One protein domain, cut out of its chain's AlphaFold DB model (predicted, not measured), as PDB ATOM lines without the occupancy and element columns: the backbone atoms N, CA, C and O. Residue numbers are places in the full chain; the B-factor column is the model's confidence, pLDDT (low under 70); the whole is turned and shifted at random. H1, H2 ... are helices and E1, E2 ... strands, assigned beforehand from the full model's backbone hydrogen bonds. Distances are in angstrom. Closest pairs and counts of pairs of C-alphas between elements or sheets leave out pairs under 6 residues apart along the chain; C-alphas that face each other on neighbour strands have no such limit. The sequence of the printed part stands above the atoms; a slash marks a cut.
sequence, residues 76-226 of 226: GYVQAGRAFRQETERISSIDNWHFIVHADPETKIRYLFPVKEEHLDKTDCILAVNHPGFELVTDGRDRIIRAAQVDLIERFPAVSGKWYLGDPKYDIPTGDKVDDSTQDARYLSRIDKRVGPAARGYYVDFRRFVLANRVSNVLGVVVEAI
ATOM      1  N   GLY A  76      14.127   5.914  24.320       83.50
ATOM      2  CA  GLY A  76      14.950   5.242  25.322       83.50
ATOM      3  C   GLY A  76      14.173   5.083  26.619       83.50
ATOM      4  O   GLY A  76      13.588   6.042  27.114       83.50
ATOM      5  N   TYR A  77      14.135   3.880  27.177       85.69
ATOM      6  CA  TYR A  77      13.432   3.622  28.430       85.69
ATOM      7  C   TYR A  77      14.114   2.505  29.218       85.69
ATOM      8  O   TYR A  77      14.963   1.782  28.700       85.69
ATOM      9  N   VAL A  78      13.738   2.393  30.487       83.31
ATOM     10  CA  VAL A  78      14.247   1.384  31.422       83.31
ATOM     11  C   VAL A  78      13.152   0.387  31.763       83.31
ATOM     12  O   VAL A  78      11.983   0.598  31.432       83.31
ATOM     13  N   GLN A  79      13.504  -0.722  32.409       82.94
ATOM     14  CA  GLN A  79      12.511  -1.719  32.783       82.94
ATOM     15  C   GLN A  79      11.364  -1.089  33.600       82.94
ATOM     16  O   GLN A  79      11.576  -0.186  34.407       82.94
ATOM     17  N   ALA A  80      10.133  -1.574  33.399       84.06
ATOM     18  CA  ALA A  80       8.977  -1.117  34.175       84.06
ATOM     19  C   ALA A  80       9.245  -1.212  35.688       84.06
ATOM     20  O   ALA A  80       9.819  -2.198  36.156       84.06
ATOM     21  N   GLY A  81       8.826  -0.191  36.435       86.69
ATOM     22  CA  GLY A  81       9.067  -0.065  37.871       86.69
ATOM     23  C   GLY A  81      10.514   0.242  38.276       86.69
ATOM     24  O   GLY A  81      10.773   0.396  39.468       86.69
ATOM     25  N   ARG A  82      11.461   0.348  37.333       89.38
ATOM     26  CA  ARG A  82      12.838   0.769  37.624       89.38
ATOM     27  C   ARG A  82      13.035   2.253  37.374       89.38
ATOM     28  O   ARG A  82      12.418   2.839  36.488       89.38
ATOM     29  N   ALA A  83      13.903   2.848  38.187       92.75
ATOM     30  CA  ALA A  83      14.304   4.239  38.043       92.75
ATOM     31  C   ALA A  83      15.450   4.367  37.034       92.75
ATOM     32  O   ALA A  83      16.294   3.469  36.953       92.75
ATOM     33  N   PHE A  84      15.540   5.495  36.321       90.62
ATOM     34  CA  PHE A  84      16.623   5.722  35.356       90.62
ATOM     35  C   PHE A  84      18.016   5.539  35.969       90.62
ATOM     36  O   PHE A  84      18.861   4.893  35.360       90.62
ATOM     37  N   ARG A  85      18.239   5.989  37.209       92.31
ATOM     38  CA  ARG A  85      19.521   5.857  37.924       92.31
ATOM     39  C   ARG A  85      20.071   4.428  37.933       92.31
ATOM     40  O   ARG A  85      21.283   4.249  37.958       92.31
ATOM     41  N   GLN A  86      19.195   3.424  37.932       85.38
ATOM     42  CA  GLN A  86      19.578   2.012  38.007       85.38
ATOM     43  C   GLN A  86      20.072   1.444  36.672       85.38
ATOM     44  O   GLN A  86      20.691   0.384  36.663       85.38
ATOM     45  N   GLU A  87      19.786   2.119  35.560       84.00
ATOM     46  CA  GLU A  87      20.061   1.639  34.201       84.00
ATOM     47  C   GLU A  87      20.720   2.708  33.311       84.00
ATOM     48  O   GLU A  87      20.824   2.534  32.097       84.00
ATOM     49  N   THR A  88      21.174   3.816  33.903       86.38
ATOM     50  CA  THR A  88      21.976   4.832  33.213       86.38
ATOM     51  C   THR A  88      23.460   4.676  33.500       86.38
ATOM     52  O   THR A  88      23.856   4.444  34.641       86.38
ATOM     53  N   GLU A  89      24.278   4.934  32.490       86.81
ATOM     54  CA  GLU A  89      25.732   5.002  32.594       86.81
ATOM     55  C   GLU A  89      26.195   6.465  32.622       86.81
ATOM     56  O   GLU A  89      25.622   7.329  31.952       86.81
ATOM     57  N   ARG A  90      27.250   6.757  33.393       82.06
ATOM     58  CA  ARG A  90      27.960   8.041  33.293       82.06
ATOM     59  C   ARG A  90      29.042   7.908  32.234       82.06
ATOM     60  O   ARG A  90      29.960   7.106  32.387       82.06
ATOM     61  N   ILE A  91      28.961   8.730  31.195       75.19
ATOM     62  CA  ILE A  91      29.988   8.797  30.154       75.19
ATOM     63  C   ILE A  91      30.927   9.950  30.513       75.19
ATOM     64  O   ILE A  91      30.559  11.115  30.412       75.19
ATOM     65  N   SER A  92      32.139   9.621  30.965       64.81
ATOM     66  CA  SER A  92      33.110  10.584  31.514       64.81
ATOM     67  C   SER A  92      33.586  11.647  30.521       64.81
ATOM     68  O   SER A  92      34.069  12.690  30.947       64.81
ATOM     69  N   SER A  93      33.442  11.409  29.216       65.50
ATOM     70  CA  SER A  93      33.766  12.372  28.158       65.50
ATOM     71  C   SER A  93      32.659  13.399  27.887       65.50
ATOM     72  O   SER A  93      32.848  14.280  27.051       65.50
ATOM     73  N   ILE A  94      31.505  13.296  28.559       66.75
ATOM     74  CA  ILE A  94      30.374  14.214  28.403       66.75
ATOM     75  C   ILE A  94      29.961  14.717  29.796       66.75
ATOM     76  O   ILE A  94      29.292  14.013  30.552       66.75
ATOM     77  N   ASP A  95      30.384  15.938  30.133       61.97
ATOM     78  CA  ASP A  95      30.310  16.521  31.482       61.97
ATOM     79  C   ASP A  95      28.949  16.349  32.174       61.97
ATOM     80  O   ASP A  95      27.965  16.979  31.801       61.97
ATOM     81  N   ASN A  96      28.918  15.552  33.248       62.25
ATOM     82  CA  ASN A  96      27.772  15.376  34.154       62.25
ATOM     83  C   ASN A  96      26.463  14.884  33.516       62.25
ATOM     84  O   ASN A  96      25.392  15.096  34.079       62.25
ATOM     85  N   TRP A  97      26.529  14.167  32.395       75.81
ATOM     86  CA  TRP A  97      25.342  13.531  31.826       75.81
ATOM     87  C   TRP A  97      25.264  12.046  32.183       75.81
ATOM     88  O   TRP A  97      26.234  11.289  32.070       75.81
ATOM     89  N   HIS A  98      24.070  11.634  32.598       89.06
ATOM     90  CA  HIS A  98      23.665  10.239  32.658       89.06
ATOM     91  C   HIS A  98      23.045   9.855  31.320       89.06
ATOM     92  O   HIS A  98      22.296  10.641  30.742       89.06
ATOM     93  N   PHE A  99      23.331   8.654  30.833       88.94
ATOM     94  CA  PHE A  99      22.782   8.169  29.574       88.94
ATOM     95  C   PHE A  99      22.116   6.824  29.753       88.94
ATOM     96  O   PHE A  99      22.695   5.926  30.357       88.94
ATOM     97  N   ILE A 100      20.940   6.652  29.153       86.31
ATOM     98  CA  ILE A 100      20.528   5.306  28.757       86.31
ATOM     99  C   ILE A 100      21.354   4.979  27.523       86.31
ATOM    100  O   ILE A 100      21.278   5.689  26.515       86.31
ATOM    101  N   VAL A 101      22.160   3.930  27.632       83.62
ATOM    102  CA  VAL A 101      22.964   3.417  26.530       83.62
ATOM    103  C   VAL A 101      22.313   2.132  26.061       83.62
ATOM    104  O   VAL A 101      22.134   1.185  26.825       83.62
ATOM    105  N   HIS A 102      21.947   2.109  24.789       76.81
ATOM    106  CA  HIS A 102      21.543   0.887  24.124       76.81
ATOM    107  C   HIS A 102      22.556   0.562  23.023       76.81
ATOM    108  O   HIS A 102      22.968   1.458  22.298       76.81
ATOM    109  N   ALA A 103      22.979  -0.694  22.904       75.12
ATOM    110  CA  ALA A 103      23.900  -1.135  21.866       75.12
ATOM    111  C   ALA A 103      23.256  -2.254  21.051       75.12
ATOM    112  O   ALA A 103      22.947  -3.311  21.596       75.12
ATOM    113  N   ASP A 104      23.112  -2.035  19.751       69.06
ATOM    114  CA  ASP A 104      22.673  -3.072  18.827       69.06
ATOM    115  C   ASP A 104      23.797  -4.124  18.719       69.06
ATOM    116  O   ASP A 104      24.914  -3.798  18.305       69.06
ATOM    117  N   PRO A 105      23.584  -5.390  19.114       63.25
ATOM    118  CA  PRO A 105      24.625  -6.400  19.100       63.25
ATOM    119  C   PRO A 105      24.974  -6.886  17.695       63.25
ATOM    120  O   PRO A 105      26.040  -7.488  17.557       63.25
ATOM    121  N   GLU A 106      24.147  -6.648  16.678       63.78
ATOM    122  CA  GLU A 106      24.459  -6.992  15.291       63.78
ATOM    123  C   GLU A 106      25.304  -5.889  14.651       63.78
ATOM    124  O   GLU A 106      26.409  -6.147  14.169       63.78
ATOM    125  N   THR A 107      24.828  -4.643  14.698       67.75
ATOM    126  CA  THR A 107      25.502  -3.517  14.026       67.75
ATOM    127  C   THR A 107      26.580  -2.850  14.876       67.75
ATOM    128  O   THR A 107      27.414  -2.107  14.344       67.75
ATOM    129  N   LYS A 108      26.582  -3.112  16.187       74.12
ATOM    130  CA  LYS A 108      27.411  -2.449  17.210       74.12
ATOM    131  C   LYS A 108      27.158  -0.944  17.333       74.12
ATOM    132  O   LYS A 108      27.946  -0.250  17.971       74.12
ATOM    133  N   ILE A 109      26.074  -0.434  16.745       74.38
ATOM    134  CA  ILE A 109      25.686   0.970  16.887       74.38
ATOM    135  C   ILE A 109      25.191   1.202  18.314       74.38
ATOM    136  O   ILE A 109      24.357   0.448  18.822       74.38
ATOM    137  N   ARG A 110      25.694   2.259  18.955       81.19
ATOM    138  CA  ARG A 110      25.227   2.701  20.270       81.19
ATOM    139  C   ARG A 110      24.230   3.845  20.135       81.19
ATOM    140  O   ARG A 110      24.486   4.821  19.445       81.19
ATOM    141  N   TYR A 111      23.121   3.754  20.845       82.81
ATOM    142  CA  TYR A 111      22.084   4.769  20.946       82.81
ATOM    143  C   TYR A 111      22.156   5.391  22.335       82.81
ATOM    144  O   TYR A 111      22.066   4.687  23.344       82.81
ATOM    145  N   LEU A 112      22.361   6.704  22.382       85.44
ATOM    146  CA  LEU A 112      22.589   7.449  23.617       85.44
ATOM    147  C   LEU A 112      21.429   8.407  23.863       85.44
ATOM    148  O   LEU A 112      21.213   9.355  23.101       85.44
ATOM    149  N   PHE A 113      20.731   8.187  24.977       88.38
ATOM    150  CA  PHE A 113      19.650   9.051  25.440       88.38
ATOM    151  C   PHE A 113      20.089   9.798  26.692       88.38
ATOM    152  O   PHE A 113      20.250   9.167  27.740       88.38
ATOM    153  N   PRO A 114      20.290  11.121  26.613       90.81
ATOM    154  CA  PRO A 114      20.643  11.906  27.779       90.81
ATOM    155  C   PRO A 114      19.500  11.913  28.802       90.81
ATOM    156  O   PRO A 114      18.347  12.167  28.460       90.81
ATOM    157  N   VAL A 115      19.831  11.687  30.070       91.69
ATOM    158  CA  VAL A 115      18.910  11.759  31.208       91.69
ATOM    159  C   VAL A 115      19.344  12.903  32.109       91.69
ATOM    160  O   VAL A 115      20.474  12.933  32.596       91.69
ATOM    161  N   LYS A 116      18.438  13.856  32.336       90.94
ATOM    162  CA  LYS A 116      18.678  14.959  33.269       90.94
ATOM    163  C   LYS A 116      18.701  14.447  34.709       90.94
ATOM    164  O   LYS A 116      17.934  13.549  35.053       90.94
ATOM    165  N   GLU A 117      19.511  15.080  35.557       90.19
ATOM    166  CA  GLU A 117      19.647  14.764  36.991       90.19
ATOM    167  C   GLU A 117      18.278  14.663  37.695       90.19
ATOM    168  O   GLU A 117      17.981  13.687  38.378       90.19
ATOM    169  N   GLU A 118      17.395  15.628  37.426       92.81
ATOM    170  CA  GLU A 118      16.026  15.733  37.954       92.81
ATOM    171  C   GLU A 118      15.069  14.610  37.505       92.81
ATOM    172  O   GLU A 118      13.921  14.545  37.949       92.81
ATOM    173  N   HIS A 119      15.488  13.745  36.582       94.19
ATOM    174  CA  HIS A 119      14.697  12.604  36.118       94.19
ATOM    175  C   HIS A 119      15.243  11.270  36.623       94.19
ATOM    176  O   HIS A 119      14.548  10.269  36.494       94.19
ATOM    177  N   LEU A 120      16.436  11.227  37.228       93.75
ATOM    178  CA  LEU A 120      17.126   9.976  37.559       93.75
ATOM    179  C   LEU A 120      16.318   9.028  38.450       93.75
ATOM    180  O   LEU A 120      16.401   7.814  38.280       93.75
ATOM    181  N   ASP A 121      15.513   9.566  39.359       96.12
ATOM    182  CA  ASP A 121      14.741   8.767  40.312       96.12
ATOM    183  C   ASP A 121      13.300   8.486  39.834       96.12
ATOM    184  O   ASP A 121      12.515   7.868  40.551       96.12
ATOM    185  N   LYS A 122      12.942   8.905  38.609       95.31
ATOM    186  CA  LYS A 122      11.625   8.636  38.015       95.31
ATOM    187  C   LYS A 122      11.542   7.208  37.482       95.31
ATOM    188  O   LYS A 122      12.470   6.730  36.830       95.31
ATOM    189  N   THR A 123      10.400   6.565  37.719       94.38
ATOM    190  CA  THR A 123      10.050   5.242  37.184       94.38
ATOM    191  C   THR A 123       8.997   5.362  36.091       94.38
ATOM    192  O   THR A 123       8.361   6.406  35.945       94.38
ATOM    193  N   ASP A 124       8.804   4.285  35.323       91.44
ATOM    194  CA  ASP A 124       7.726   4.173  34.330       91.44
ATOM    195  C   ASP A 124       7.687   5.376  33.381       91.44
ATOM    196  O   ASP A 124       6.658   6.010  33.162       91.44
ATOM    197  N   CYS A 125       8.855   5.716  32.846       91.31
ATOM    198  CA  CYS A 125       9.049   6.818  31.919       91.31
ATOM    199  C   CYS A 125       9.691   6.318  30.626       91.31
ATOM    200  O   CYS A 125      10.422   5.324  30.617       91.31
ATOM    201  N   ILE A 126       9.448   7.041  29.539       89.12
ATOM    202  CA  ILE A 126      10.128   6.858  28.256       89.12
ATOM    203  C   ILE A 126      10.648   8.207  27.777       89.12
ATOM    204  O   ILE A 126       9.965   9.225  27.859       89.12
ATOM    205  N   LEU A 127      11.890   8.215  27.318       89.75
ATOM    206  CA  LEU A 127      12.523   9.351  26.672       89.75
ATOM    207  C   LEU A 127      12.226   9.262  25.185       89.75
ATOM    208  O   LEU A 127      12.340   8.181  24.608       89.75
ATOM    209  N   ALA A 128      11.863  10.377  24.569       89.31
ATOM    210  CA  ALA A 128      11.565  10.426  23.148       89.31
ATOM    211  C   ALA A 128      12.185  11.659  22.494       89.31
ATOM    212  O   ALA A 128      12.281  12.730  23.093       89.31
ATOM    213  N   VAL A 129      12.588  11.504  21.240       88.12
ATOM    214  CA  VAL A 129      13.059  12.598  20.394       88.12
ATOM    215  C   VAL A 129      12.672  12.318  18.948       88.12
ATOM    216  O   VAL A 129      12.653  11.169  18.516       88.12
ATOM    217  N   ASN A 130      12.339  13.366  18.198       87.62
ATOM    218  CA  ASN A 130      12.118  13.271  16.759       87.62
ATOM    219  C   ASN A 130      13.325  13.839  16.010       87.62
ATOM    220  O   ASN A 130      13.912  14.820  16.457       87.62
ATOM    221  N   HIS A 131      13.644  13.279  14.851       83.38
ATOM    222  CA  HIS A 131      14.587  13.819  13.888       83.38
ATOM    223  C   HIS A 131      14.157  15.245  13.499       83.38
ATOM    224  O   HIS A 131      12.960  15.468  13.271       83.38
ATOM    225  N   PRO A 132      15.082  16.220  13.421       87.81
ATOM    226  CA  PRO A 132      16.547  16.099  13.506       87.81
ATOM    227  C   PRO A 132      17.143  16.277  14.922       87.81
ATOM    228  O   PRO A 132      18.271  16.724  15.075       87.81
ATOM    229  N   GLY A 133      16.407  15.967  15.994       87.31
ATOM    230  CA  GLY A 133      16.878  16.115  17.385       87.31
ATOM    231  C   GLY A 133      17.937  15.099  17.841       87.31
ATOM    232  O   GLY A 133      18.363  15.119  19.000       87.31
ATOM    233  N   PHE A 134      18.351  14.202  16.951       85.94
ATOM    234  CA  PHE A 134      19.443  13.264  17.148       85.94
ATOM    235  C   PHE A 134      20.253  13.154  15.864       85.94
ATOM    236  O   PHE A 134      19.714  13.325  14.773       85.94
ATOM    237  N   GLU A 135      21.532  12.849  16.020       84.56
ATOM    238  CA  GLU A 135      22.507  12.812  14.935       84.56
ATOM    239  C   GLU A 135      23.361  11.548  15.013       84.56
ATOM    240  O   GLU A 135      23.501  10.920  16.071       84.56
ATOM    241  N   LEU A 136      23.943  11.190  13.872       83.56
ATOM    242  CA  LEU A 136      24.981  10.178  13.789       83.56
ATOM    243  C   LEU A 136      26.342  10.815  14.092       83.56
ATOM    244  O   LEU A 136      26.800  11.697  13.369       83.56
ATOM    245  N   VAL A 137      27.016  10.321  15.126       84.12
ATOM    246  CA  VAL A 137      28.384  10.699  15.490       84.12
ATOM    247  C   VAL A 137      29.286   9.467  15.525       84.12
ATOM    248  O   VAL A 137      28.846   8.350  15.794       84.12
ATOM    249  N   THR A 138      30.575   9.661  15.262       79.06
ATOM    250  CA  THR A 138      31.590   8.601  15.357       79.06
ATOM    251  C   THR A 138      32.608   8.970  16.426       79.06
ATOM    252  O   THR A 138      33.167  10.064  16.362       79.06
ATOM    253  N   ASP A 139      32.914   8.074  17.366       68.94
ATOM    254  CA  ASP A 139      33.944   8.307  18.398       68.94
ATOM    255  C   ASP A 139      35.334   7.759  18.013       68.94
ATOM    256  O   ASP A 139      36.186   7.490  18.857       68.94
ATOM    257  N   GLY A 140      35.578   7.614  16.707       63.09
ATOM    258  CA  GLY A 140      36.827   7.100  16.138       63.09
ATOM    259  C   GLY A 140      36.843   5.586  15.919       63.09
ATOM    260  O   GLY A 140      37.702   5.098  15.183       63.09
ATOM    261  N   ARG A 141      35.887   4.836  16.486       64.19
ATOM    262  CA  ARG A 141      35.729   3.398  16.216       64.19
ATOM    263  C   ARG A 141      34.277   2.944  16.227       64.19
ATOM    264  O   ARG A 141      33.890   2.170  15.354       64.19
ATOM    265  N   ASP A 142      33.493   3.451  17.171       68.19
ATOM    266  CA  ASP A 142      32.092   3.100  17.304       68.19
ATOM    267  C   ASP A 142      31.207   4.140  16.624       68.19
ATOM    268  O   ASP A 142      31.499   5.340  16.553       68.19
ATOM    269  N   ARG A 143      30.082   3.641  16.123       75.12
ATOM    270  CA  ARG A 143      29.019   4.447  15.540       75.12
ATOM    271  C   ARG A 143      27.988   4.716  16.615       75.12
ATOM    272  O   ARG A 143      27.494   3.784  17.253       75.12
ATOM    273  N   ILE A 144      27.684   5.985  16.822       78.31
ATOM    274  CA  ILE A 144      26.827   6.444  17.901       78.31
ATOM    275  C   ILE A 144      25.695   7.263  17.296       78.31
ATOM    276  O   ILE A 144      25.934   8.222  16.574       78.31
ATOM    277  N   ILE A 145      24.458   6.935  17.636       78.38
ATOM    278  CA  ILE A 145      23.315   7.810  17.407       78.38
ATOM    279  C   ILE A 145      23.018   8.508  18.729       78.38
ATOM    280  O   ILE A 145      22.681   7.870  19.730       78.38
ATOM    281  N   ARG A 146      23.189   9.829  18.754       84.19
ATOM    282  CA  ARG A 146      23.095  10.627  19.976       84.19
ATOM    283  C   ARG A 146      21.951  11.621  19.872       84.19
ATOM    284  O   ARG A 146      21.932  12.456  18.974       84.19
ATOM    285  N   ALA A 147      21.040  11.581  20.841       85.38
ATOM    286  CA  ALA A 147      20.077  12.660  21.027       85.38
ATOM    287  C   ALA A 147      20.752  13.875  21.674       85.38
ATOM    288  O   ALA A 147      21.439  13.744  22.690       85.38
ATOM    289  N   ALA A 148      20.526  15.062  21.109       85.31
ATOM    290  CA  ALA A 148      20.978  16.317  21.711       85.31
ATOM    291  C   ALA A 148      20.116  16.673  22.931       85.31
ATOM    292  O   ALA A 148      20.620  17.055  23.986       85.31
ATOM    293  N   GLN A 149      18.804  16.491  22.788       86.88
ATOM    294  CA  GLN A 149      17.811  16.660  23.836       86.88
ATOM    295  C   GLN A 149      16.709  15.619  23.646       86.88
ATOM    296  O   GLN A 149      16.367  15.255  22.524       86.88
ATOM    297  N   VAL A 150      16.140  15.165  24.756       89.81
ATOM    298  CA  VAL A 150      14.978  14.276  24.777       89.81
ATOM    299  C   VAL A 150      13.876  14.902  25.614       89.81
ATOM    300  O   VAL A 150      14.146  15.644  26.563       89.81
ATOM    301  N   ASP A 151      12.639  14.573  25.271       94.56
ATOM    302  CA  ASP A 151      11.498  14.821  26.135       94.56
ATOM    303  C   ASP A 151      11.234  13.602  27.007       94.56
ATOM    304  O   ASP A 151      11.388  12.458  26.576       94.56
ATOM    305  N   LEU A 152      10.798  13.868  28.234       94.62
ATOM    306  CA  LEU A 152      10.318  12.859  29.159       94.62
ATOM    307  C   LEU A 152       8.812  12.674  28.969       94.62
ATOM    308  O   LEU A 152       8.044  13.616  29.159       94.62
ATOM    309  N   ILE A 153       8.394  11.451  28.670       93.88
ATOM    310  CA  ILE A 153       6.992  11.038  28.701       93.88
ATOM    311  C   ILE A 153       6.801  10.191  29.957       93.88
ATOM    312  O   ILE A 153       7.377   9.109  30.100       93.88
ATOM    313  N   GLU A 154       6.003  10.709  30.885       94.69
ATOM    314  CA  GLU A 154       5.675  10.032  32.137       94.69
ATOM    315  C   GLU A 154       4.561   8.998  31.942       94.69
ATOM    316  O   GLU A 154       3.858   8.987  30.925       94.69
ATOM    317  N   ARG A 155       4.380   8.134  32.949       94.50
ATOM    318  CA  ARG A 155       3.334   7.099  32.975       94.50
ATOM    319  C   ARG A 155       3.408   6.162  31.765       94.50
ATOM    320  O   ARG A 155       2.387   5.782  31.191       94.50
ATOM    321  N   PHE A 156       4.621   5.790  31.374       91.44
ATOM    322  CA  PHE A 156       4.869   4.846  30.303       91.44
ATOM    323  C   PHE A 156       4.394   3.434  30.711       91.44
ATOM    324  O   PHE A 156       4.942   2.852  31.652       91.44
ATOM    325  N   PRO A 157       3.398   2.827  30.036       90.00
ATOM    326  CA  PRO A 157       2.620   1.754  30.649       90.00
ATOM    327  C   PRO A 157       3.348   0.416  30.707       90.00
ATOM    328  O   PRO A 157       3.793  -0.085  29.685       90.00
ATOM    329  N   ALA A 158       3.399  -0.234  31.870       87.38
ATOM    330  CA  ALA A 158       4.152  -1.479  32.050       87.38
ATOM    331  C   ALA A 158       3.609  -2.693  31.264       87.38
ATOM    332  O   ALA A 158       4.375  -3.578  30.879       87.38
ATOM    333  N   VAL A 159       2.291  -2.769  31.051       88.06
ATOM    334  CA  VAL A 159       1.633  -3.991  30.560       88.06
ATOM    335  C   VAL A 159       1.584  -4.012  29.032       88.06
ATOM    336  O   VAL A 159       0.782  -3.304  28.421       88.06
ATOM    337  N   SER A 160       2.411  -4.871  28.436       82.00
ATOM    338  CA  SER A 160       2.394  -5.203  27.005       82.00
ATOM    339  C   SER A 160       1.071  -5.857  26.583       82.00
ATOM    340  O   SER A 160       0.365  -6.452  27.400       82.00
ATOM    341  N   GLY A 161       0.731  -5.772  25.301       76.69
ATOM    342  CA  GLY A 161      -0.448  -6.422  24.736       76.69
ATOM    343  C   GLY A 161      -1.772  -5.740  25.081       76.69
ATOM    344  O   GLY A 161      -2.810  -6.400  25.187       76.69
ATOM    345  N   LYS A 162      -1.730  -4.431  25.342       85.31
ATOM    346  CA  LYS A 162      -2.872  -3.613  25.770       85.31
ATOM    347  C   LYS A 162      -2.881  -2.271  25.045       85.31
ATOM    348  O   LYS A 162      -1.887  -1.883  24.435       85.31
ATOM    349  N   TRP A 163      -4.012  -1.584  25.130       83.50
ATOM    350  CA  TRP A 163      -4.267  -0.309  24.471       83.50
ATOM    351  C   TRP A 163      -4.199   0.838  25.474       83.50
ATOM    352  O   TRP A 163      -4.711   0.720  26.588       83.50
ATOM    353  N   TYR A 164      -3.560   1.929  25.071       89.25
ATOM    354  CA  TYR A 164      -3.343   3.137  25.872       89.25
ATOM    355  C   TYR A 164      -3.580   4.369  25.012       89.25
ATOM    356  O   TYR A 164      -3.622   4.257  23.791       89.25
ATOM    357  N   LEU A 165      -3.700   5.548  25.610       90.81
ATOM    358  CA  LEU A 165      -3.682   6.772  24.814       90.81
ATOM    359  C   LEU A 165      -2.281   7.005  24.239       90.81
ATOM    360  O   LEU A 165      -1.275   6.645  24.851       90.81
ATOM    361  N   GLY A 166      -2.216   7.585  23.044       86.94
ATOM    362  CA  GLY A 166      -0.962   8.069  22.477       86.94
ATOM    363  C   GLY A 166      -0.562   9.416  23.075       86.94
ATOM    364  O   GLY A 166      -1.394  10.315  23.198       86.94
ATOM    365  N   ASP A 167       0.720   9.575  23.395       91.31
ATOM    366  CA  ASP A 167       1.307  10.871  23.714       91.31
ATOM    367  C   ASP A 167       1.026  11.857  22.563       91.31
ATOM    368  O   ASP A 167       1.275  11.533  21.395       91.31
ATOM    369  N   PRO A 168       0.527  13.073  22.843       90.75
ATOM    370  CA  PRO A 168       0.100  13.994  21.799       90.75
ATOM    371  C   PRO A 168       1.243  14.473  20.899       90.75
ATOM    372  O   PRO A 168       0.962  14.954  19.801       90.75
ATOM    373  N   LYS A 169       2.513  14.380  21.310       91.19
ATOM    374  CA  LYS A 169       3.668  14.809  20.508       91.19
ATOM    375  C   LYS A 169       4.299  13.646  19.746       91.19
ATOM    376  O   LYS A 169       4.593  13.793  18.558       91.19
ATOM    377  N   TYR A 170       4.481  12.509  20.405       86.56
ATOM    378  CA  TYR A 170       5.263  11.380  19.900       86.56
ATOM    379  C   TYR A 170       4.436  10.174  19.475       86.56
ATOM    380  O   TYR A 170       4.974   9.276  18.832       86.56
ATOM    381  N   ASP A 171       3.144  10.158  19.791       84.06
ATOM    382  CA  ASP A 171       2.236   9.048  19.500       84.06
ATOM    383  C   ASP A 171       2.643   7.718  20.166       84.06
ATOM    384  O   ASP A 171       2.356   6.628  19.671       84.06
ATOM    385  N   ILE A 172       3.333   7.819  21.305       85.56
ATOM    386  CA  ILE A 172       3.809   6.697  22.122       85.56
ATOM    387  C   ILE A 172       2.752   6.366  23.188       85.56
ATOM    388  O   ILE A 172       2.232   7.296  23.798       85.56
ATOM    389  N   PRO A 173       2.435   5.085  23.462       87.06
ATOM    390  CA  PRO A 173       1.529   4.698  24.547       87.06
ATOM    391  C   PRO A 173       1.866   5.365  25.892       87.06
ATOM    392  O   PRO A 173       2.999   5.265  26.350       87.06
ATOM    393  N   THR A 174       0.890   5.990  26.552       92.12
ATOM    394  CA  THR A 174       1.027   6.608  27.883       92.12
ATOM    395  C   THR A 174      -0.281   6.527  28.677       92.12
ATOM    396  O   THR A 174      -1.374   6.444  28.111       92.12
ATOM    397  N   GLY A 175      -0.166   6.550  30.004       93.88
ATOM    398  CA  GLY A 175      -1.293   6.644  30.921       93.88
ATOM    399  C   GLY A 175      -2.000   5.316  31.176       93.88
ATOM    400  O   GLY A 175      -1.389   4.245  31.186       93.88
ATOM    401  N   ASP A 176      -3.300   5.407  31.454       95.62
ATOM    402  CA  ASP A 176      -4.122   4.252  31.810       95.62
ATOM    403  C   ASP A 176      -4.579   3.474  30.576       95.62
ATOM    404  O   ASP A 176      -4.611   3.981  29.451       95.62
ATOM    405  N   LYS A 177      -4.939   2.209  30.803       94.38
ATOM    406  CA  LYS A 177      -5.507   1.358  29.758       94.38
ATOM    407  C   LYS A 177      -6.810   1.967  29.252       94.38
ATOM    408  O   LYS A 177      -7.646   2.389  30.047       94.38
ATOM    409  N   VAL A 178      -6.996   1.919  27.942       91.69
ATOM    410  CA  VAL A 178      -8.236   2.312  27.272       91.69
ATOM    411  C   VAL A 178      -8.775   1.161  26.436       91.69
ATOM    412  O   VAL A 178      -8.090   0.161  26.210       91.69
ATOM    413  N   ASP A 179     -10.018   1.302  25.998       86.19
ATOM    414  CA  ASP A 179     -10.633   0.376  25.058       86.19
ATOM    415  C   ASP A 179     -10.014   0.534  23.658       86.19
ATOM    416  O   ASP A 179      -9.614   1.637  23.272       86.19
ATOM    417  N   ASP A 180      -9.934  -0.551  22.893       76.75
ATOM    418  CA  ASP A 180      -9.342  -0.553  21.553       76.75
ATOM    419  C   ASP A 180     -10.196   0.168  20.499       76.75
ATOM    420  O   ASP A 180      -9.678   0.570  19.451       76.75
ATOM    421  N   SER A 181     -11.476   0.398  20.803       76.69
ATOM    422  CA  SER A 181     -12.373   1.271  20.045       76.69
ATOM    423  C   SER A 181     -12.103   2.763  20.267       76.69
ATOM    424  O   SER A 181     -12.606   3.594  19.504       76.69
ATOM    425  N   THR A 182     -11.291   3.133  21.266       81.69
ATOM    426  CA  THR A 182     -10.940   4.537  21.507       81.69
ATOM    427  C   THR A 182     -10.167   5.073  20.309       81.69
ATOM    428  O   THR A 182      -9.140   4.517  19.919       81.69
ATOM    429  N   GLN A 183     -10.630   6.190  19.741       80.06
ATOM    430  CA  GLN A 183     -10.045   6.758  18.528       80.06
ATOM    431  C   GLN A 183      -8.529   6.950  18.664       80.06
ATOM    432  O   GLN A 183      -7.796   6.615  17.739       80.06
ATOM    433  N   ASP A 184      -8.035   7.416  19.809       81.56
ATOM    434  CA  ASP A 184      -6.607   7.664  20.040       81.56
ATOM    435  C   ASP A 184      -5.873   6.519  20.753       81.56
ATOM    436  O   ASP A 184      -4.753   6.701  21.231       81.56
ATOM    437  N   ALA A 185      -6.459   5.318  20.758       81.62
ATOM    438  CA  ALA A 185      -5.819   4.125  21.290       81.62
ATOM    439  C   ALA A 185      -4.553   3.749  20.505       81.62
ATOM    440  O   ALA A 185      -4.506   3.778  19.269       81.62
ATOM    441  N   ARG A 186      -3.526   3.350  21.244       79.56
ATOM    442  CA  ARG A 186      -2.223   2.884  20.785       79.56
ATOM    443  C   ARG A 186      -1.924   1.556  21.453       79.56
ATOM    444  O   ARG A 186      -1.871   1.459  22.680       79.56
ATOM    445  N   TYR A 187      -1.764   0.521  20.635       76.00
ATOM    446  CA  TYR A 187      -1.394  -0.802  21.112       76.00
ATOM    447  C   TYR A 187       0.068  -0.821  21.546       76.00
ATOM    448  O   TYR A 187       0.969  -0.610  20.739       76.00
ATOM    449  N   LEU A 188       0.326  -1.121  22.810       78.81
ATOM    450  CA  LEU A 188       1.681  -1.297  23.298       78.81
ATOM    451  C   LEU A 188       2.153  -2.730  23.040       78.81
ATOM    452  O   LEU A 188       1.632  -3.678  23.630       78.81
ATOM    453  N   SER A 189       3.201  -2.871  22.232       71.19
ATOM    454  CA  SER A 189       3.960  -4.114  22.091       71.19
ATOM    455  C   SER A 189       5.357  -3.926  22.672       71.19
ATOM    456  O   SER A 189       6.184  -3.231  22.081       71.19
ATOM    457  N   ARG A 190       5.605  -4.542  23.831       66.44
ATOM    458  CA  ARG A 190       6.930  -4.645  24.457       66.44
ATOM    459  C   ARG A 190       7.502  -6.045  24.283       66.44
ATOM    460  O   ARG A 190       6.806  -7.016  24.586       66.44
ATOM    461  N   ILE A 191       8.763  -6.119  23.870       58.50
ATOM    462  CA  ILE A 191       9.611  -7.317  23.922       58.50
ATOM    463  C   ILE A 191      10.929  -6.848  24.542       58.50
ATOM    464  O   ILE A 191      11.621  -6.029  23.948       58.50
ATOM    465  N   ASP A 192      11.232  -7.278  25.767       58.34
ATOM    466  CA  ASP A 192      12.379  -6.793  26.552       58.34
ATOM    467  C   ASP A 192      12.421  -5.252  26.691       58.34
ATOM    468  O   ASP A 192      11.455  -4.632  27.157       58.34
ATOM    469  N   LYS A 193      13.536  -4.624  26.286       49.72
ATOM    470  CA  LYS A 193      13.728  -3.164  26.218       49.72
ATOM    471  C   LYS A 193      13.272  -2.555  24.879       49.72
ATOM    472  O   LYS A 193      13.595  -1.405  24.607       49.72
ATOM    473  N   ARG A 194      12.476  -3.271  24.073       53.78
ATOM    474  CA  ARG A 194      11.935  -2.800  22.781       53.78
ATOM    475  C   ARG A 194      10.484  -2.354  22.877       53.78
ATOM    476  O   ARG A 194       9.647  -3.054  23.451       53.78
ATOM    477  N   VAL A 195      10.165  -1.257  22.193       53.81
ATOM    478  CA  VAL A 195       8.790  -0.794  21.962       53.81
ATOM    479  C   VAL A 195       8.587  -0.656  20.464       53.81
ATOM    480  O   VAL A 195       9.219   0.172  19.820       53.81
ATOM    481  N   GLY A 196       7.714  -1.488  19.901       50.53
ATOM    482  CA  GLY A 196       7.325  -1.355  18.497       50.53
ATOM    483  C   GLY A 196       6.376  -0.171  18.280       50.53
ATOM    484  O   GLY A 196       5.719   0.260  19.235       50.53
ATOM    485  N   PRO A 197       6.247   0.343  17.039       47.47
ATOM    486  CA  PRO A 197       5.218   1.323  16.722       47.47
ATOM    487  C   PRO A 197       3.850   0.767  17.117       47.47
ATOM    488  O   PRO A 197       3.499  -0.379  16.821       47.47
ATOM    489  N   ALA A 198       3.086   1.590  17.825       50.69
ATOM    490  CA  ALA A 198       1.800   1.179  18.335       50.69
ATOM    491  C   ALA A 198       0.769   1.136  17.205       50.69
ATOM    492  O   ALA A 198       0.445   2.157  16.599       50.69
ATOM    493  N   ALA A 199       0.234  -0.049  16.917       49.75
ATOM    494  CA  ALA A 199      -0.875  -0.177  15.980       49.75
ATOM    495  C   ALA A 199      -2.131   0.539  16.513       49.75
ATOM    496  O   ALA A 199      -2.312   0.687  17.724       49.75
ATOM    497  N   ARG A 200      -3.008   0.962  15.594       49.44
ATOM    498  CA  ARG A 200      -4.282   1.644  15.878       49.44
ATOM    499  C   ARG A 200      -5.457   0.855  15.276       49.44
ATOM    500  O   ARG A 200      -5.468   0.652  14.062       49.44
ATOM    501  N   GLY A 201      -6.434   0.456  16.105       42.84
ATOM    502  CA  GLY A 201      -7.727  -0.167  15.743       42.84
ATOM    503  C   GLY A 201      -7.758  -1.706  15.578       42.84
ATOM    504  O   GLY A 201      -6.714  -2.357  15.555       42.84
ATOM    505  N   TYR A 202      -8.962  -2.278  15.341       40.12
ATOM    506  CA  TYR A 202      -9.241  -3.743  15.280       40.12
ATOM    507  C   TYR A 202      -9.226  -4.468  13.895       40.12
ATOM    508  O   TYR A 202      -8.777  -5.601  13.800       40.12
ATOM    509  N   TYR A 203      -9.642  -3.841  12.784       41.31
ATOM    510  CA  TYR A 203      -9.512  -4.367  11.400       41.31
ATOM    511  C   TYR A 203      -8.211  -5.107  10.987       41.31
ATOM    512  O   TYR A 203      -7.081  -4.668  11.210       41.31
ATOM    513  N   VAL A 204      -8.430  -6.240  10.316       37.97
ATOM    514  CA  VAL A 204      -7.637  -7.473  10.433       37.97
ATOM    515  C   VAL A 204      -6.677  -7.715   9.256       37.97
ATOM    516  O   VAL A 204      -5.724  -8.475   9.414       37.97
ATOM    517  N   ASP A 205      -6.827  -7.037   8.114       40.75
ATOM    518  CA  ASP A 205      -6.105  -7.468   6.901       40.75
ATOM    519  C   ASP A 205      -4.751  -6.792   6.661       40.75
ATOM    520  O   ASP A 205      -3.808  -7.463   6.255       40.75
ATOM    521  N   PHE A 206      -4.574  -5.507   6.984       40.31
ATOM    522  CA  PHE A 206      -3.268  -4.845   6.804       40.31
ATOM    523  C   PHE A 206      -2.365  -4.952   8.045       40.31
ATOM    524  O   PHE A 206      -1.141  -5.014   7.950       40.31
ATOM    525  N   ARG A 207      -2.974  -5.032   9.234       39.22
ATOM    526  CA  ARG A 207      -2.267  -5.030  10.529       39.22
ATOM    527  C   ARG A 207      -1.527  -6.334  10.802       39.22
ATOM    528  O   ARG A 207      -0.493  -6.321  11.461       39.22
ATOM    529  N   ARG A 208      -2.004  -7.445  10.229       32.72
ATOM    530  CA  ARG A 208      -1.301  -8.733  10.248       32.72
ATOM    531  C   ARG A 208      -0.016  -8.711   9.416       32.72
ATOM    532  O   ARG A 208       0.948  -9.339   9.817       32.72
ATOM    533  N   PHE A 209       0.081  -7.946   8.333       33.94
ATOM    534  CA  PHE A 209       1.338  -7.886   7.572       33.94
ATOM    535  C   PHE A 209       2.432  -7.065   8.263       33.94
ATOM    536  O   PHE A 209       3.609  -7.367   8.098       33.94
ATOM    537  N   VAL A 210       2.049  -6.081   9.083       37.72
ATOM    538  CA  VAL A 210       2.994  -5.248   9.847       37.72
ATOM    539  C   VAL A 210       3.439  -5.926  11.154       37.72
ATOM    540  O   VAL A 210       4.550  -5.688  11.611       37.72
ATOM    541  N   LEU A 211       2.602  -6.793  11.747       34.91
ATOM    542  CA  LEU A 211       2.843  -7.379  13.077       34.91
ATOM    543  C   LEU A 211       2.996  -8.910  13.126       34.91
ATOM    544  O   LEU A 211       3.489  -9.416  14.132       34.91
ATOM    545  N   ALA A 212       2.546  -9.688  12.133       28.41
ATOM    546  CA  ALA A 212       2.215 -11.092  12.411       28.41
ATOM    547  C   ALA A 212       3.358 -12.109  12.365       28.41
ATOM    548  O   ALA A 212       3.112 -13.206  12.845       28.41
ATOM    549  N   ASN A 213       4.560 -11.846  11.832       25.81
ATOM    550  CA  ASN A 213       5.515 -12.962  11.650       25.81
ATOM    551  C   ASN A 213       7.001 -12.695  11.900       25.81
ATOM    552  O   ASN A 213       7.814 -13.567  11.606       25.81
ATOM    553  N   ARG A 214       7.355 -11.545  12.477       30.39
ATOM    554  CA  ARG A 214       8.641 -11.222  13.127       30.39
ATOM    555  C   ARG A 214       8.549  -9.756  13.545       30.39
ATOM    556  O   ARG A 214       8.023  -8.953  12.779       30.39
ATOM    557  N   VAL A 215       9.091  -9.390  14.707       35.41
ATOM    558  CA  VAL A 215       9.671  -8.045  14.845       35.41
ATOM    559  C   VAL A 215      10.707  -7.989  13.731       35.41
ATOM    560  O   VAL A 215      11.681  -8.734  13.750       35.41
ATOM    561  N   SER A 216      10.342  -7.339  12.637       29.95
ATOM    562  CA  SER A 216      10.977  -7.595  11.361       29.95
ATOM    563  C   SER A 216      12.333  -6.912  11.336       29.95
ATOM    564  O   SER A 216      12.409  -5.691  11.376       29.95
ATOM    565  N   ASN A 217      13.370  -7.702  11.100       30.91
ATOM    566  CA  ASN A 217      14.651  -7.281  10.543       30.91
ATOM    567  C   ASN A 217      14.528  -6.639   9.129       30.91
ATOM    568  O   ASN A 217      15.525  -6.445   8.440       30.91
ATOM    569  N   VAL A 218      13.303  -6.345   8.663       29.77
ATOM    570  CA  VAL A 218      12.951  -5.900   7.301       29.77
ATOM    571  C   VAL A 218      11.773  -4.895   7.269       29.77
ATOM    572  O   VAL A 218      11.363  -4.482   6.190       29.77
ATOM    573  N   LEU A 219      11.174  -4.482   8.398       31.72
ATOM    574  CA  LEU A 219      10.084  -3.486   8.409       31.72
ATOM    575  C   LEU A 219      10.367  -2.454   9.500       31.72
ATOM    576  O   LEU A 219      10.362  -2.804  10.672       31.72
ATOM    577  N   GLY A 220      10.648  -1.211   9.099       31.30
ATOM    578  CA  GLY A 220      11.189  -0.172   9.973       31.30
ATOM    579  C   GLY A 220      10.398   0.055  11.263       31.30
ATOM    580  O   GLY A 220       9.233   0.449  11.276       31.30
ATOM    581  N   VAL A 221      11.093  -0.211  12.360       37.78
ATOM    582  CA  VAL A 221      10.674  -0.012  13.743       37.78
ATOM    583  C   VAL A 221      11.425   1.209  14.256       37.78
ATOM    584  O   VAL A 221      12.594   1.374  13.943       37.78
ATOM    585  N   VAL A 222      10.814   2.075  15.063       34.41
ATOM    586  CA  VAL A 222      11.620   2.987  15.888       34.41
ATOM    587  C   VAL A 222      12.433   2.161  16.855       34.41
ATOM    588  O   VAL A 222      11.867   1.568  17.763       34.41
ATOM    589  N   VAL A 223      13.734   2.141  16.580       34.56
ATOM    590  CA  VAL A 223      14.842   1.578  17.349       34.56
ATOM    591  C   VAL A 223      14.460   0.346  18.162       34.56
ATOM    592  O   VAL A 223      14.016   0.398  19.309       34.56
ATOM    593  N   GLU A 224      14.738  -0.788  17.524       29.34
ATOM    594  CA  GLU A 224      15.274  -1.960  18.196       29.34
ATOM    595  C   GLU A 224      16.290  -1.529  19.257       29.34
ATOM    596  O   GLU A 224      17.417  -1.154  18.948       29.34
ATOM    597  N   ALA A 225      15.865  -1.570  20.516       23.77
ATOM    598  CA  ALA A 225      16.781  -1.764  21.614       23.77
ATOM    599  C   ALA A 225      16.961  -3.271  21.829       23.77
ATOM    600  O   ALA A 225      16.177  -3.885  22.552       23.77
ATOM    601  N   ILE A 226      17.912  -3.890  21.120       29.56
ATOM    602  CA  ILE A 226      18.195  -5.325  21.258       29.56
ATOM    603  C   ILE A 226      18.639  -5.716  22.668       29.56
ATOM    604  O   ILE A 226      19.551  -5.086  23.244       29.56
TER     605      ILE A 226
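This is residues 76 to 226 of the 226 residues of an uncharacterized protein of Candidatus Micrarchaeota archaeon (UniProt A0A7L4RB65). With little regular structure, the model sets two small, strongly twisted sheets towards opposite ends, the pair E3 and E6 between them, and a looping tail with H1 after E9. It prints 151 residues, with nine named strands, then one named helix; mostly strand, with 49 residues in named elements. The sheets run E1 E2 E5 E4, mixed, and E8 E7 E9, antiparallel. It is compact, radius of gyration of the C-alphas 16.0 A, spanning 49 by 33 by 25 A.

E1, residues 98 to 103, is 15.7 A long from C-alpha 98 at (23.665, 10.239, 32.658); E2, 110 to 115, 15.5 A. E5 is 143 to 147, E4 134 to 138, E3 126 to 130, E6 151 to 153, E7 162 to 166, E8 173 to 177, E9 185 to 188. H1, 207 to 211, ends at (2.843, -7.379, 13.077).

Hairpin E1 and E2 has N 100 to O 113 at 3.0 A; E2 is parallel to E5, N 112 to O 145 2.9 A. H1, its O i to N i+4 pair within hydrogen-bond range, is on neither sheet.

The printed part has no cut. E9 to H1 is long. Confidence is under 70 in 50 residues, among them 190 to 226.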